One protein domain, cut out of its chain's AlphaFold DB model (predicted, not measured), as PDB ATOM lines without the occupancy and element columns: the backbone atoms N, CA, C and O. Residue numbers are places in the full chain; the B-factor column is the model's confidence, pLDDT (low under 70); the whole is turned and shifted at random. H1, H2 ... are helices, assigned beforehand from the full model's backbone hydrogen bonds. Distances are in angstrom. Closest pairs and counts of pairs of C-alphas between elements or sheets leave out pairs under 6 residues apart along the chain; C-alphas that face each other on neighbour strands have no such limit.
ATOM      1  N   ASP A 147     130.004  75.645  82.034       69.19
ATOM      2  CA  ASP A 147     128.778  76.439  82.021       69.19
ATOM      3  C   ASP A 147     128.151  76.499  83.418       69.19
ATOM      4  O   ASP A 147     127.727  77.567  83.865       69.19
ATOM      5  N   ASP A 148     128.184  75.387  84.153       70.38
ATOM      6  CA  ASP A 148     127.678  75.309  85.523       70.38
ATOM      7  C   ASP A 148     128.563  76.098  86.490       70.38
ATOM      8  O   ASP A 148     128.054  76.737  87.408       70.38
ATOM      9  N   LEU A 149     129.873  76.155  86.242       70.56
ATOM     10  CA  LEU A 149     130.816  76.963  87.021       70.56
ATOM     11  C   LEU A 149     130.660  78.452  86.774       70.56
ATOM     12  O   LEU A 149     130.724  79.257  87.706       70.56
ATOM     13  N   LEU A 150     130.425  78.825  85.520       74.31
ATOM     14  CA  LEU A 150     130.104  80.188  85.150       74.31
ATOM     15  C   LEU A 150     128.797  80.615  85.828       74.31
ATOM     16  O   LEU A 150     128.752  81.682  86.439       74.31
ATOM     17  N   ILE A 151     127.764  79.769  85.781       75.06
ATOM     18  CA  ILE A 151     126.477  79.998  86.449       75.06
ATOM     19  C   ILE A 151     126.668  80.084  87.969       75.06
ATOM     20  O   ILE A 151     126.228  81.052  88.591       75.06
ATOM     21  N   GLN A 152     127.377  79.137  88.582       75.50
ATOM     22  CA  GLN A 152     127.646  79.126  90.018       75.50
ATOM     23  C   GLN A 152     128.407  80.380  90.450       75.50
ATOM     24  O   GLN A 152     128.036  81.005  91.441       75.50
ATOM     25  N   ASN A 153     129.409  80.824  89.689       75.25
ATOM     26  CA  ASN A 153     130.109  82.074  89.969       75.25
ATOM     27  C   ASN A 153     129.209  83.308  89.780       75.25
ATOM     28  O   ASN A 153     129.293  84.263  90.552       75.25
ATOM     29  N   MET A 154     128.329  83.297  88.774       74.31
ATOM     30  CA  MET A 154     127.378  84.386  88.533       74.31
ATOM     31  C   MET A 154     126.394  84.563  89.691       74.31
ATOM     32  O   MET A 154     126.062  85.703  90.010       74.31
ATOM     33  N   PHE A 155     125.954  83.469  90.319       73.19
ATOM     34  CA  PHE A 155     124.970  83.478  91.412       73.19
ATOM     35  C   PHE A 155     125.579  83.342  92.815       73.19
ATOM     36  O   PHE A 155     124.869  83.455  93.815       73.19
ATOM     37  N   SER A 156     126.895  83.152  92.908       71.00
ATOM     38  CA  SER A 156     127.634  83.116  94.165       71.00
ATOM     39  C   SER A 156     127.653  84.500  94.824       71.00
ATOM     40  O   SER A 156     128.146  85.491  94.271       71.00
ATOM     41  N   VAL A 157     127.116  84.569  96.044       68.88
ATOM     42  CA  VAL A 157     127.190  85.752  96.906       68.88
ATOM     43  C   VAL A 157     128.015  85.385  98.132       68.88
ATOM     44  O   VAL A 157     127.540  84.734  99.063       68.88
ATOM     45  N   GLY A 158     129.284  85.790  98.126       66.25
ATOM     46  CA  GLY A 158     130.167  85.583  99.270       66.25
ATOM     47  C   GLY A 158     129.752  86.426 100.482       66.25
ATOM     48  O   GLY A 158     129.151  87.490 100.354       66.25
ATOM     49  N   LYS A 159     130.123  85.967 101.682       67.62
ATOM     50  CA  LYS A 159     129.763  86.620 102.959       67.62
ATOM     51  C   LYS A 159     130.519  87.929 103.233       67.62
ATOM     52  O   LYS A 159     130.164  88.655 104.156       67.62
ATOM     53  N   THR A 160     131.572  88.234 102.474       76.81
ATOM     54  CA  THR A 160     132.395  89.437 102.672       76.81
ATOM     55  C   THR A 160     131.910  90.602 101.806       76.81
ATOM     56  O   THR A 160     131.408  90.419 100.699       76.81
ATOM     57  N   THR A 161     132.097  91.839 102.277       74.31
ATOM     58  CA  THR A 161     131.723  93.063 101.537       74.31
ATOM     59  C   THR A 161     132.423  93.167 100.183       74.31
ATOM     60  O   THR A 161     131.808  93.549  99.190       74.31
ATOM     61  N   ARG A 162     133.694  92.752 100.122       75.31
ATOM     62  CA  ARG A 162     134.456  92.629  98.872       75.31
ATOM     63  C   ARG A 162     133.771  91.678  97.891       75.31
ATOM     64  O   ARG A 162     133.710  91.976  96.703       75.31
ATOM     65  N   CYS A 163     133.212  90.582  98.389       74.69
ATOM     66  CA  CYS A 163     132.548  89.598  97.555       74.69
ATOM     67  C   CYS A 163     131.233  90.063  96.952       74.69
ATOM     68  O   CYS A 163     130.932  89.755  95.802       74.69
ATOM     69  N   LEU A 164     130.487  90.872  97.694       75.06
ATOM     70  CA  LEU A 164     129.264  91.479  97.195       75.06
ATOM     71  C   LEU A 164     129.546  92.479  96.060       75.06
ATOM     72  O   LEU A 164     128.801  92.525  95.090       75.06
ATOM     73  N   ILE A 165     130.656  93.224  96.137       74.56
ATOM     74  CA  ILE A 165     131.062  94.197  95.104       74.56
ATOM     75  C   ILE A 165     131.615  93.509  93.845       74.56
ATOM     76  O   ILE A 165     131.492  94.050  92.748       74.56
ATOM     77  N   ILE A 166     132.233  92.333  93.980       75.19
ATOM     78  CA  ILE A 166     132.790  91.574  92.847       75.19
ATOM     79  C   ILE A 166     131.719  90.698  92.168       75.19
ATOM     80  O   ILE A 166     131.865  90.369  90.992       75.19
ATOM     81  N   SER A 167     130.624  90.372  92.864       77.19
ATOM     82  CA  SER A 167     129.551  89.511  92.351       77.19
ATOM     83  C   SER A 167     128.865  90.101  91.103       77.19
ATOM     84  O   SER A 167     128.322  91.213  91.165       77.19
ATOM     85  N   PRO A 168     128.806  89.360  89.979       78.94
ATOM     86  CA  PRO A 168     128.081  89.783  88.780       78.94
ATOM     87  C   PRO A 168     126.595  90.049  89.048       78.94
ATOM     88  O   PRO A 168     126.037  91.018  88.529       78.94
ATOM     89  N   MET A 169     125.956  89.243  89.904       81.50
ATOM     90  CA  MET A 169     124.545  89.402  90.271       81.50
ATOM     91  C   MET A 169     124.256  90.745  90.953       81.50
ATOM     92  O   MET A 169     123.202  91.346  90.743       81.50
ATOM     93  N   PHE A 170     125.191  91.257  91.756       83.81
ATOM     94  CA  PHE A 170     125.018  92.550  92.413       83.81
ATOM     95  C   PHE A 170     124.932  93.692  91.391       83.81
ATOM     96  O   PHE A 170     124.020  94.523  91.449       83.81
ATOM     97  N   TRP A 171     125.836  93.707  90.409       83.00
ATOM     98  CA  TRP A 171     125.845  94.725  89.358       83.00
ATOM     99  C   TRP A 171     124.631  94.634  88.442       83.00
ATOM    100  O   TRP A 171     124.089  95.665  88.042       83.00
ATOM    101  N   THR A 172     124.155  93.428  88.139       83.19
ATOM    102  CA  THR A 172     122.960  93.255  87.306       83.19
ATOM    103  C   THR A 172     121.699  93.709  88.024       83.19
ATOM    104  O   THR A 172     120.893  94.416  87.422       83.19
ATOM    105  N   LEU A 173     121.553  93.410  89.318       85.75
ATOM    106  CA  LEU A 173     120.453  93.925  90.138       85.75
ATOM    107  C   LEU A 173     120.485  95.454  90.241       85.75
ATOM    108  O   LEU A 173     119.440  96.097  90.128       85.75
ATOM    109  N   LEU A 174     121.672  96.047  90.394       87.38
ATOM    110  CA  LEU A 174     121.845  97.499  90.418       87.38
ATOM    111  C   LEU A 174     121.409  98.133  89.088       87.38
ATOM    112  O   LEU A 174     120.656  99.110  89.083       87.38
ATOM    113  N   VAL A 175     121.817  97.551  87.959       87.25
ATOM    114  CA  VAL A 175     121.439  98.019  86.616       87.25
ATOM    115  C   VAL A 175     119.939  97.861  86.383       87.25
ATOM    116  O   VAL A 175     119.297  98.815  85.946       87.25
ATOM    117  N   ILE A 176     119.344  96.726  86.761       86.88
ATOM    118  CA  ILE A 176     117.890  96.515  86.704       86.88
ATOM    119  C   ILE A 176     117.159  97.570  87.544       86.88
ATOM    120  O   ILE A 176     116.175  98.147  87.077       86.88
ATOM    121  N   GLY A 177     117.652  97.885  88.745       89.38
ATOM    122  CA  GLY A 177     117.105  98.945  89.593       89.38
ATOM    123  C   GLY A 177     117.127 100.318  88.913       89.38
ATOM    124  O   GLY A 177     116.116 101.025  88.906       89.38
ATOM    125  N   ILE A 178     118.240 100.673  88.263       88.44
ATOM    126  CA  ILE A 178     118.357 101.906  87.470       88.44
ATOM    127  C   ILE A 178     117.379 101.886  86.285       88.44
ATOM    128  O   ILE A 178     116.684 102.875  86.048       88.44
ATOM    129  N   CYS A 179     117.262 100.766  85.567       87.00
ATOM    130  CA  CYS A 179     116.323 100.612  84.457       87.00
ATOM    131  C   CYS A 179     114.866 100.793  84.907       87.00
ATOM    132  O   CYS A 179     114.099 101.492  84.241       87.00
ATOM    133  N   LEU A 180     114.484 100.226  86.055       88.19
ATOM    134  CA  LEU A 180     113.157 100.410  86.646       88.19
ATOM    135  C   LEU A 180     112.907 101.870  87.035       88.19
ATOM    136  O   LEU A 180     111.823 102.393  86.768       88.19
ATOM    137  N   LEU A 181     113.909 102.557  87.586       89.19
ATOM    138  CA  LEU A 181     113.818 103.975  87.937       89.19
ATOM    139  C   LEU A 181     113.650 104.850  86.686       89.19
ATOM    140  O   LEU A 181     112.784 105.726  86.657       89.19
ATOM    141  N   ILE A 182     114.401 104.574  85.617       86.31
ATOM    142  CA  ILE A 182     114.246 105.242  84.314       86.31
ATOM    143  C   ILE A 182     112.842 104.989  83.752       86.31
ATOM    144  O   ILE A 182     112.175 105.930  83.316       86.31
ATOM    145  N   CYS A 183     112.350 103.749  83.804       85.75
ATOM    146  CA  CYS A 183     110.985 103.409  83.403       85.75
ATOM    147  C   CYS A 183     109.941 104.199  84.201       85.75
ATOM    148  O   CYS A 183     109.035 104.795  83.609       85.75
ATOM    149  N   PHE A 184     110.087 104.263  85.522       88.06
ATOM    150  CA  PHE A 184     109.189 105.005  86.400       88.06
ATOM    151  C   PHE A 184     109.195 106.505  86.079       88.06
ATOM    152  O   PHE A 184     108.134 107.103  85.885       88.06
ATOM    153  N   MET A 185     110.374 107.101  85.891       85.12
ATOM    154  CA  MET A 185     110.511 108.497  85.468       85.12
ATOM    155  C   MET A 185     109.855 108.746  84.104       85.12
ATOM    156  O   MET A 185     109.125 109.723  83.930       85.12
ATOM    157  N   MET A 186     110.019 107.834  83.145       82.06
ATOM    158  CA  MET A 186     109.387 107.916  81.823       82.06
ATOM    159  C   MET A 186     107.853 107.836  81.885       82.06
ATOM    160  O   MET A 186     107.169 108.454  81.055       82.06
ATOM    161  N   ILE A 187     107.304 107.104  82.860       84.75
ATOM    162  CA  ILE A 187     105.864 107.023  83.137       84.75
ATOM    163  C   ILE A 187     105.372 108.311  83.804       84.75
ATOM    164  O   ILE A 187     104.403 108.904  83.327       84.75
ATOM    165  N   LEU A 188     106.060 108.808  84.835       83.88
ATOM    166  CA  LEU A 188     105.710 110.067  85.504       83.88
ATOM    167  C   LEU A 188     105.721 111.258  84.536       83.88
ATOM    168  O   LEU A 188     104.803 112.082  84.532       83.88
ATOM    169  N   ILE A 189     106.715 111.315  83.647       81.81
ATOM    170  CA  ILE A 189     106.803 112.335  82.595       81.81
ATOM    171  C   ILE A 189     105.632 112.214  81.606       81.81
ATOM    172  O   ILE A 189     105.109 113.231  81.148       81.81
ATOM    173  N   LYS A 190     105.183 110.989  81.284       79.62
ATOM    174  CA  LYS A 190     103.993 110.770  80.440       79.62
ATOM    175  C   LYS A 190     102.734 111.349  81.092       79.62
ATOM    176  O   LYS A 190     101.903 111.906  80.379       79.62
ATOM    177  N   LEU A 191     102.604 111.224  82.413       80.69
ATOM    178  CA  LEU A 191     101.431 111.673  83.169       80.69
ATOM    179  C   LEU A 191     101.366 113.203  83.314       80.69
ATOM    180  O   LEU A 191     100.284 113.770  83.205       80.69
ATOM    181  N   ARG A 192     102.506 113.893  83.474       77.88
ATOM    182  CA  ARG A 192     102.549 115.356  83.703       77.88
ATOM    183  C   ARG A 192     102.225 116.248  82.488       77.88
ATOM    184  O   ARG A 192     102.090 117.451  82.668       77.88
ATOM    185  N   ARG A 193     102.108 115.715  81.259       66.94
ATOM    186  CA  ARG A 193     101.750 116.451  80.009       66.94
ATOM    187  C   ARG A 193     102.501 117.785  79.740       66.94
ATOM    188  O   ARG A 193     102.030 118.605  78.956       66.94
ATOM    189  N   CYS A 194     103.692 118.019  80.299       71.00
ATOM    190  CA  CYS A 194     104.480 119.227  80.005       71.00
ATOM    191  C   CYS A 194     105.148 119.170  78.616       71.00
ATOM    192  O   CYS A 194     105.863 118.217  78.294       71.00
ATOM    193  N   ARG A 195     104.980 120.230  77.808       67.31
ATOM    194  CA  ARG A 195     105.468 120.315  76.412       67.31
ATOM    195  C   ARG A 195     106.993 120.173  76.294       67.31
ATOM    196  O   ARG A 195     107.470 119.398  75.466       67.31
ATOM    197  N   THR A 196     107.745 120.846  77.167       66.81
ATOM    198  CA  THR A 196     109.223 120.875  77.168       66.81
ATOM    199  C   THR A 196     109.832 119.517  77.525       66.81
ATOM    200  O   THR A 196     110.788 119.067  76.899       66.81
ATOM    201  N   VAL A 197     109.221 118.805  78.474       69.12
ATOM    202  CA  VAL A 197     109.701 117.498  78.956       69.12
ATOM    203  C   VAL A 197     109.395 116.379  77.951       69.12
ATOM    204  O   VAL A 197     110.101 115.371  77.889       69.12
ATOM    205  N   SER A 198     108.393 116.572  77.084       73.00
ATOM    206  CA  SER A 198     108.077 115.611  76.023       73.00
ATOM    207  C   SER A 198     109.222 115.453  75.012       73.00
ATOM    208  O   SER A 198     109.454 114.346  74.533       73.00
ATOM    209  N   ARG A 199     110.002 116.518  74.757       77.56
ATOM    210  CA  ARG A 199     111.158 116.483  73.849       77.56
ATOM    211  C   ARG A 199     112.278 115.585  74.382       77.56
ATOM    212  O   ARG A 199     112.772 114.738  73.642       77.56
ATOM    213  N   HIS A 200     112.621 115.707  75.667       79.06
ATOM    214  CA  HIS A 200     113.620 114.844  76.315       79.06
ATOM    215  C   HIS A 200     113.184 113.377  76.343       79.06
ATOM    216  O   HIS A 200     113.991 112.485  76.094       79.06
ATOM    217  N   ARG A 201     111.889 113.119  76.552       79.69
ATOM    218  CA  ARG A 201     111.326 111.765  76.498       79.69
ATOM    219  C   ARG A 201     111.445 111.127  75.112       79.69
ATOM    220  O   ARG A 201     111.710 109.932  75.025       79.69
ATOM    221  N   THR A 202     111.228 111.883  74.039       80.56
ATOM    222  CA  THR A 202     111.348 111.362  72.666       80.56
ATOM    223  C   THR A 202     112.804 111.070  72.304       80.56
ATOM    224  O   THR A 202     113.082 110.018  71.742       80.56
ATOM    225  N   LEU A 203     113.736 111.940  72.711       83.06
ATOM    226  CA  LEU A 203     115.178 111.698  72.577       83.06
ATOM    227  C   LEU A 203     115.615 110.423  73.311       83.06
ATOM    228  O   LEU A 203     116.220 109.550  72.699       83.06
ATOM    229  N   ALA A 204     115.237 110.274  74.586       81.25
ATOM    230  CA  ALA A 204     115.552 109.079  75.369       81.25
ATOM    231  C   ALA A 204     114.942 107.807  74.757       81.25
ATOM    232  O   ALA A 204     115.603 106.778  74.677       81.25
ATOM    233  N   LYS A 205     113.697 107.871  74.259       84.56
ATOM    234  CA  LYS A 205     113.072 106.744  73.549       84.56
ATOM    235  C   LYS A 205     113.849 106.329  72.310       84.56
ATOM    236  O   LYS A 205     113.982 105.136  72.084       84.56
ATOM    237  N   ASN A 206     114.304 107.288  71.509       84.00
ATOM    238  CA  ASN A 206     115.047 106.986  70.291       84.00
ATOM    239  C   ASN A 206     116.413 106.378  70.623       84.00
ATOM    240  O   ASN A 206     116.798 105.404  69.988       84.00
ATOM    241  N   LEU A 207     117.086 106.887  71.663       84.19
ATOM    242  CA  LEU A 207     118.343 106.325  72.157       84.19
ATOM    243  C   LEU A 207     118.168 104.869  72.621       84.19
ATOM    244  O   LEU A 207     118.895 103.992  72.174       84.19
ATOM    245  N   PHE A 208     117.171 104.593  73.467       84.19
ATOM    246  CA  PHE A 208     116.940 103.231  73.957       84.19
ATOM    247  C   PHE A 208     116.380 102.295  72.887       84.19
ATOM    248  O   PHE A 208     116.677 101.114  72.915       84.19
ATOM    249  N   LYS A 209     115.612 102.791  71.912       84.12
ATOM    250  CA  LYS A 209     115.238 101.980  70.746       84.12
ATOM    251  C   LYS A 209     116.459 101.572  69.929       84.12
ATOM    252  O   LYS A 209     116.535 100.431  69.514       84.12
ATOM    253  N   ALA A 210     117.422 102.470  69.731       82.88
ATOM    254  CA  ALA A 210     118.647 102.133  69.010       82.88
ATOM    255  C   ALA A 210     119.515 101.091  69.746       82.88
ATOM    256  O   ALA A 210     120.298 100.400  69.109       82.88
ATOM    257  N   ALA A 211     119.368 100.975  71.069       80.75
ATOM    258  CA  ALA A 211     120.072  99.997  71.899       80.75
ATOM    259  C   ALA A 211     119.300  98.675  72.107       80.75
ATOM    260  O   ALA A 211     119.762  97.820  72.859       80.75
ATOM    261  N   ASP A 212     118.112  98.516  71.511       82.50
ATOM    262  CA  ASP A 212     117.284  97.313  71.645       82.50
ATOM    263  C   ASP A 212     117.760  96.207  70.701       82.50
ATOM    264  O   ASP A 212     117.517  96.262  69.498       82.50
ATOM    265  N   ILE A 213     118.418  95.204  71.279       80.25
ATOM    266  CA  ILE A 213     118.916  94.019  70.568       80.25
ATOM    267  C   ILE A 213     117.867  92.899  70.553       80.25
ATOM    268  O   ILE A 213     117.925  92.008  69.716       80.25
ATOM    269  N   ILE A 214     116.896  92.922  71.471       78.25
ATOM    270  CA  ILE A 214     115.939  91.820  71.658       78.25
ATOM    271  C   ILE A 214     114.807  91.895  70.631       78.25
ATOM    272  O   ILE A 214     114.308  90.870  70.179       78.25
ATOM    273  N   ASN A 215     114.383  93.113  70.292       76.94
ATOM    274  CA  ASN A 215     113.202  93.370  69.472       76.94
ATOM    275  C   ASN A 215     113.518  94.250  68.247       76.94
ATOM    276  O   ASN A 215     112.634  94.968  67.777       76.94
ATOM    277  N   ASP A 216     114.774  94.255  67.782       78.19
ATOM    278  CA  ASP A 216     115.250  95.008  66.609       78.19
ATOM    279  C   ASP A 216     114.825  96.495  66.593       78.19
ATOM    280  O   ASP A 216     114.487  97.079  65.561       78.19
ATOM    281  N   GLY A 217     114.803  97.147  67.761       73.50
ATOM    282  CA  GLY A 217     114.460  98.571  67.872       73.50
ATOM    283  C   GLY A 217     112.969  98.908  67.917       73.50
ATOM    284  O   GLY A 217     112.589 100.092  67.971       73.50
ATOM    285  N   GLU A 218     112.083  97.913  67.957       76.50
ATOM    286  CA  GLU A 218     110.643  98.158  68.020       76.50
ATOM    287  C   GLU A 218     110.228  98.849  69.330       76.50
ATOM    288  O   GLU A 218     109.377  99.759  69.327       76.50
ATOM    289  N   ARG A 219     110.848  98.480  70.464       81.25
ATOM    290  CA  ARG A 219     110.429  98.915  71.804       81.25
ATOM    291  C   ARG A 219     111.591  99.501  72.609       81.25
ATOM    292  O   ARG A 219     112.544  98.832  72.957       81.25
ATOM    293  N   TRP A 220     111.429 100.739  73.087       80.94
ATOM    294  CA  TRP A 220     112.418 101.393  73.971       80.94
ATOM    295  C   TRP A 220     112.661 100.647  75.300       80.94
ATOM    296  O   TRP A 220     113.675 100.871  75.948       80.94
ATOM    297  N   ILE A 221     111.726  99.785  75.719       81.75
ATOM    298  CA  ILE A 221     111.876  98.933  76.907       81.75
ATOM    299  C   ILE A 221     112.887  97.807  76.640       81.75
ATOM    300  O   ILE A 221     113.656  97.472  77.535       81.75
ATOM    301  N   GLY A 222     112.931  97.265  75.417       79.81
ATOM    302  CA  GLY A 222     113.875  96.210  75.042       79.81
ATOM    303  C   GLY A 222     115.330  96.675  75.122       79.81
ATOM    304  O   GLY A 222     116.183  95.953  75.631       79.81
ATOM    305  N   GLY A 223     115.604  97.941  74.785       81.44
ATOM    306  CA  GLY A 223     116.935  98.534  74.957       81.44
ATOM    307  C   GLY A 223     117.379  98.717  76.405       81.44
ATOM    308  O   GLY A 223     118.569  98.644  76.693       81.44
ATOM    309  N   LEU A 224     116.443  98.893  77.343       83.12
ATOM    310  CA  LEU A 224     116.784  98.901  78.770       83.12
ATOM    311  C   LEU A 224     117.164  97.500  79.259       83.12
ATOM    312  O   LEU A 224     118.115  97.366  80.019       83.12
ATOM    313  N   ILE A 225     116.460  96.464  78.797       82.62
ATOM    314  CA  ILE A 225     116.783  95.066  79.125       82.62
ATOM    315  C   ILE A 225     118.122  94.662  78.488       82.62
ATOM    316  O   ILE A 225     118.945  94.023  79.138       82.62
ATOM    317  N   SER A 226     118.374  95.101  77.253       86.06
ATOM    318  CA  SER A 226     119.633  94.860  76.533       86.06
ATOM    319  C   SER A 226     120.849  95.400  77.301       86.06
ATOM    320  O   SER A 226     121.908  94.779  77.302       86.06
ATOM    321  N   LEU A 227     120.689  96.506  78.035       82.44
ATOM    322  CA  LEU A 227     121.745  97.088  78.869       82.44
ATOM    323  C   LEU A 227     122.156  96.155  80.023       82.44
ATOM    324  O   LEU A 227     123.346  95.995  80.288       82.44
ATOM    325  N   SER A 228     121.198  95.468  80.656       81.25
ATOM    326  CA  SER A 228     121.481  94.445  81.675       81.25
ATOM    327  C   SER A 228     122.214  93.232  81.094       81.25
ATOM    328  O   SER A 228     123.114  92.689  81.737       81.25
ATOM    329  N   ILE A 229     121.866  92.829  79.867       82.81
ATOM    330  CA  ILE A 229     122.518  91.716  79.161       82.81
ATOM    331  C   ILE A 229     123.983  92.052  78.856       82.81
ATOM    332  O   ILE A 229     124.861  91.226  79.098       82.81
ATOM    333  N   PHE A 230     124.279  93.274  78.401       85.06
ATOM    334  CA  PHE A 230     125.661  93.709  78.160       85.06
ATOM    335  C   PHE A 230     126.537  93.649  79.411       85.06
ATOM    336  O   PHE A 230     127.704  93.266  79.332       85.06
ATOM    337  N   VAL A 231     125.978  94.006  80.568       83.31
ATOM    338  CA  VAL A 231     126.700  93.943  81.843       83.31
ATOM    339  C   VAL A 231     127.029  92.492  82.196       83.31
ATOM    340  O   VAL A 231     128.187  92.200  82.490       83.31
ATOM    341  N   LEU A 232     126.066  91.569  82.078       80.31
ATOM    342  CA  LEU A 232     126.310  90.131  82.263       80.31
ATOM    343  C   LEU A 232     127.407  89.606  81.335       80.31
ATOM    344  O   LEU A 232     128.323  88.922  81.788       80.31
ATOM    345  N   PHE A 233     127.342  89.966  80.054       84.25
ATOM    346  CA  PHE A 233     128.308  89.520  79.055       84.25
ATOM    347  C   PHE A 233     129.725  90.027  79.362       84.25
ATOM    348  O   PHE A 233     130.693  89.277  79.258       84.25
ATOM    349  N   GLY A 234     129.855  91.279  79.813       85.31
ATOM    350  CA  GLY A 234     131.137  91.850  80.232       85.31
ATOM    351  C   GLY A 234     131.751  91.133  81.439       85.31
ATOM    352  O   GLY A 234     132.954  90.868  81.451       85.31
ATOM    353  N   PHE A 235     130.936  90.772  82.435       82.25
ATOM    354  CA  PHE A 235     131.401  89.993  83.587       82.25
ATOM    355  C   PHE A 235     131.778  88.559  83.207       82.25
ATOM    356  O   PHE A 235     132.817  88.082  83.658       82.25
ATOM    357  N   ALA A 236     130.996  87.905  82.344       81.25
ATOM    358  CA  ALA A 236     131.309  86.571  81.836       81.25
ATOM    359  C   ALA A 236     132.651  86.558  81.091       81.25
ATOM    360  O   ALA A 236     133.507  85.720  81.365       81.25
ATOM    361  N   PHE A 237     132.872  87.538  80.210       84.00
ATOM    362  CA  PHE A 237     134.122  87.674  79.466       84.00
ATOM    363  C   PHE A 237     135.318  87.933  80.391       84.00
ATOM    364  O   PHE A 237     136.368  87.311  80.241       84.00
ATOM    365  N   ARG A 238     135.160  88.822  81.381       83.88
ATOM    366  CA  ARG A 238     136.208  89.099  82.372       83.88
ATOM    367  C   ARG A 238     136.545  87.863  83.202       83.88
ATOM    368  O   ARG A 238     137.723  87.598  83.415       83.88
ATOM    369  N   PHE A 239     135.535  87.131  83.668       78.69
ATOM    370  CA  PHE A 239     135.742  85.898  84.421       78.69
ATOM    371  C   PHE A 239     136.482  84.863  83.577       78.69
ATOM    372  O   PHE A 239     137.505  84.368  84.026       78.69
ATOM    373  N   ALA A 240     136.046  84.619  82.339       76.12
ATOM    374  CA  ALA A 240     136.714  83.691  81.428       76.12
ATOM    375  C   ALA A 240     138.191  84.060  81.200       76.12
ATOM    376  O   ALA A 240     139.073  83.212  81.304       76.12
ATOM    377  N   ALA A 241     138.474  85.342  80.945       80.69
ATOM    378  CA  ALA A 241     139.831  85.821  80.697       80.69
ATOM    379  C   ALA A 241     140.755  85.680  81.918       80.69
ATOM    380  O   ALA A 241     141.935  85.381  81.757       80.69
ATOM    381  N   GLU A 242     140.246  85.911  83.128       77.06
ATOM    382  CA  GLU A 242     141.021  85.732  84.360       77.06
ATOM    383  C   GLU A 242     141.132  84.255  84.761       77.06
ATOM    384  O   GLU A 242     142.195  83.819  85.192       77.06
ATOM    385  N   TYR A 243     140.079  83.463  84.557       73.00
ATOM    386  CA  TYR A 243     140.064  82.031  84.848       73.00
ATOM    387  C   TYR A 243     141.097  81.271  84.005       73.00
ATOM    388  O   TYR A 243     141.839  80.453  84.532       73.00
ATOM    389  N   VAL A 244     141.243  81.614  82.721       71.94
ATOM    390  CA  VAL A 244     142.278  81.032  81.846       71.94
ATOM    391  C   VAL A 244     143.700  81.329  82.345       71.94
ATOM    392  O   VAL A 244     144.589  80.494  82.193       71.94
ATOM    393  N   LYS A 245     143.936  82.481  82.988       71.50
ATOM    394  CA  LYS A 245     145.260  82.837  83.533       71.50
ATOM    395  C   LYS A 245     145.649  82.032  84.773       71.50
ATOM    396  O   LYS A 245     146.816  82.051  85.150       71.50
ATOM    397  N   LEU A 246     144.700  81.349  85.416       66.62
ATOM    398  CA  LEU A 246     144.985  80.473  86.555       66.62
ATOM    399  C   LEU A 246     145.673  79.167  86.150       66.62
ATOM    400  O   LEU A 246     146.087  78.407  87.016       66.62
ATOM    401  N   TYR A 247     145.789  78.882  84.857       59.38
ATOM    402  CA  TYR A 247     146.374  77.645  84.375       59.38
ATOM    403  C   TYR A 247     147.898  77.778  84.150       59.38
ATOM    404  O   TYR A 247     148.313  78.716  83.461       59.38
TER     405      TYR A 247
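AT A GLANCE: This is residues 147 to 247 of the 453 residues of the protein "Hypothetical protein" of Rotaria sordida (UniProt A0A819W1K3). Two long helices, H3 and H5, lie side by side and run opposite ways, and H4 folds back from the end of H3 to reach the beginning of H5. Near the beginning of H3 sit two short helices, H1 and H2, while residues 241 to 247 stick out at one end of the whole and the turn of residues 191 to 196 sticks out at the other. The printed part has 101 residues with five named helices, H1 to H5 in that order, and no named strand; the class is all helix. It is loose, with a radius of gyration of the C-alphas of 17.5 A, and elongated, spanning 59 by 30 by 18 A.

IN THESE COORDINATES: Find C-alpha 147 at (128.778, 76.439, 82.021); from there H1 runs through residues 147 to 155, 12.3 A from first to last C-alpha. Next look for H2 at residues 161 to 166, 8.9 A long. H3, residues 168 to 191, begins at C-alpha 168 at (128.081, 89.783, 88.780) and covers 34.9 A. H4 takes residues 195 to 210 over 23.6 A. H5, the longest, runs through residues 220 to 245 over 38.9 A and ends at C-alpha 245 at (145.260, 82.837, 83.533).

HOW THE PARTS SIT: Start at H3, the hub, which touches H1, H4 and H5. H3, H4 and H5 form a bundle, a group of helices that touch one another. H3 and H5 touch at a shallow tilt of 13 degrees, opposite ways; their closest C-alphas, Thr 172 and Ser 228, are 5.9 A apart. H3 and H4 are a helical hairpin at a tilt of 37 degrees, only just steep, and touch through residues 186 to 190 and 197 to 201; the closest C-alphas, Met 186 and Arg 201, are 6.9 A apart. H4 touches H5 at a steep tilt of 43 degrees, the same way, with the closest C-alphas, Lys 209 and Trp 220, 4.3 A apart. H1 and H3 touch only at their ends, where the closest C-alphas, Met 154 and Pro 168, are 5.4 A apart. H2 is close to H3 but not clearly touching, at 6.5 A between the closest C-alphas, Leu 164 and Phe 170. H2 is apart from H4 and H5. In H1, H2 and H3 every O i to N i+4 pair is within hydrogen-bond range; in H4 10 of 12 are, and in H5 19 of 22.

THE WHOLE: Look at Arg 195 and Tyr 247 for the two C-alphas farthest apart, 59.6 A. The printed part has no cut and no long link; the link from H4 to H5 is short, and the other three are tight. In this predicted model the mean pLDDT of the printed part is 79.1, and it is under 70 at residues 147, 157 to 159, 193, 195 to 197, and 246 to 247.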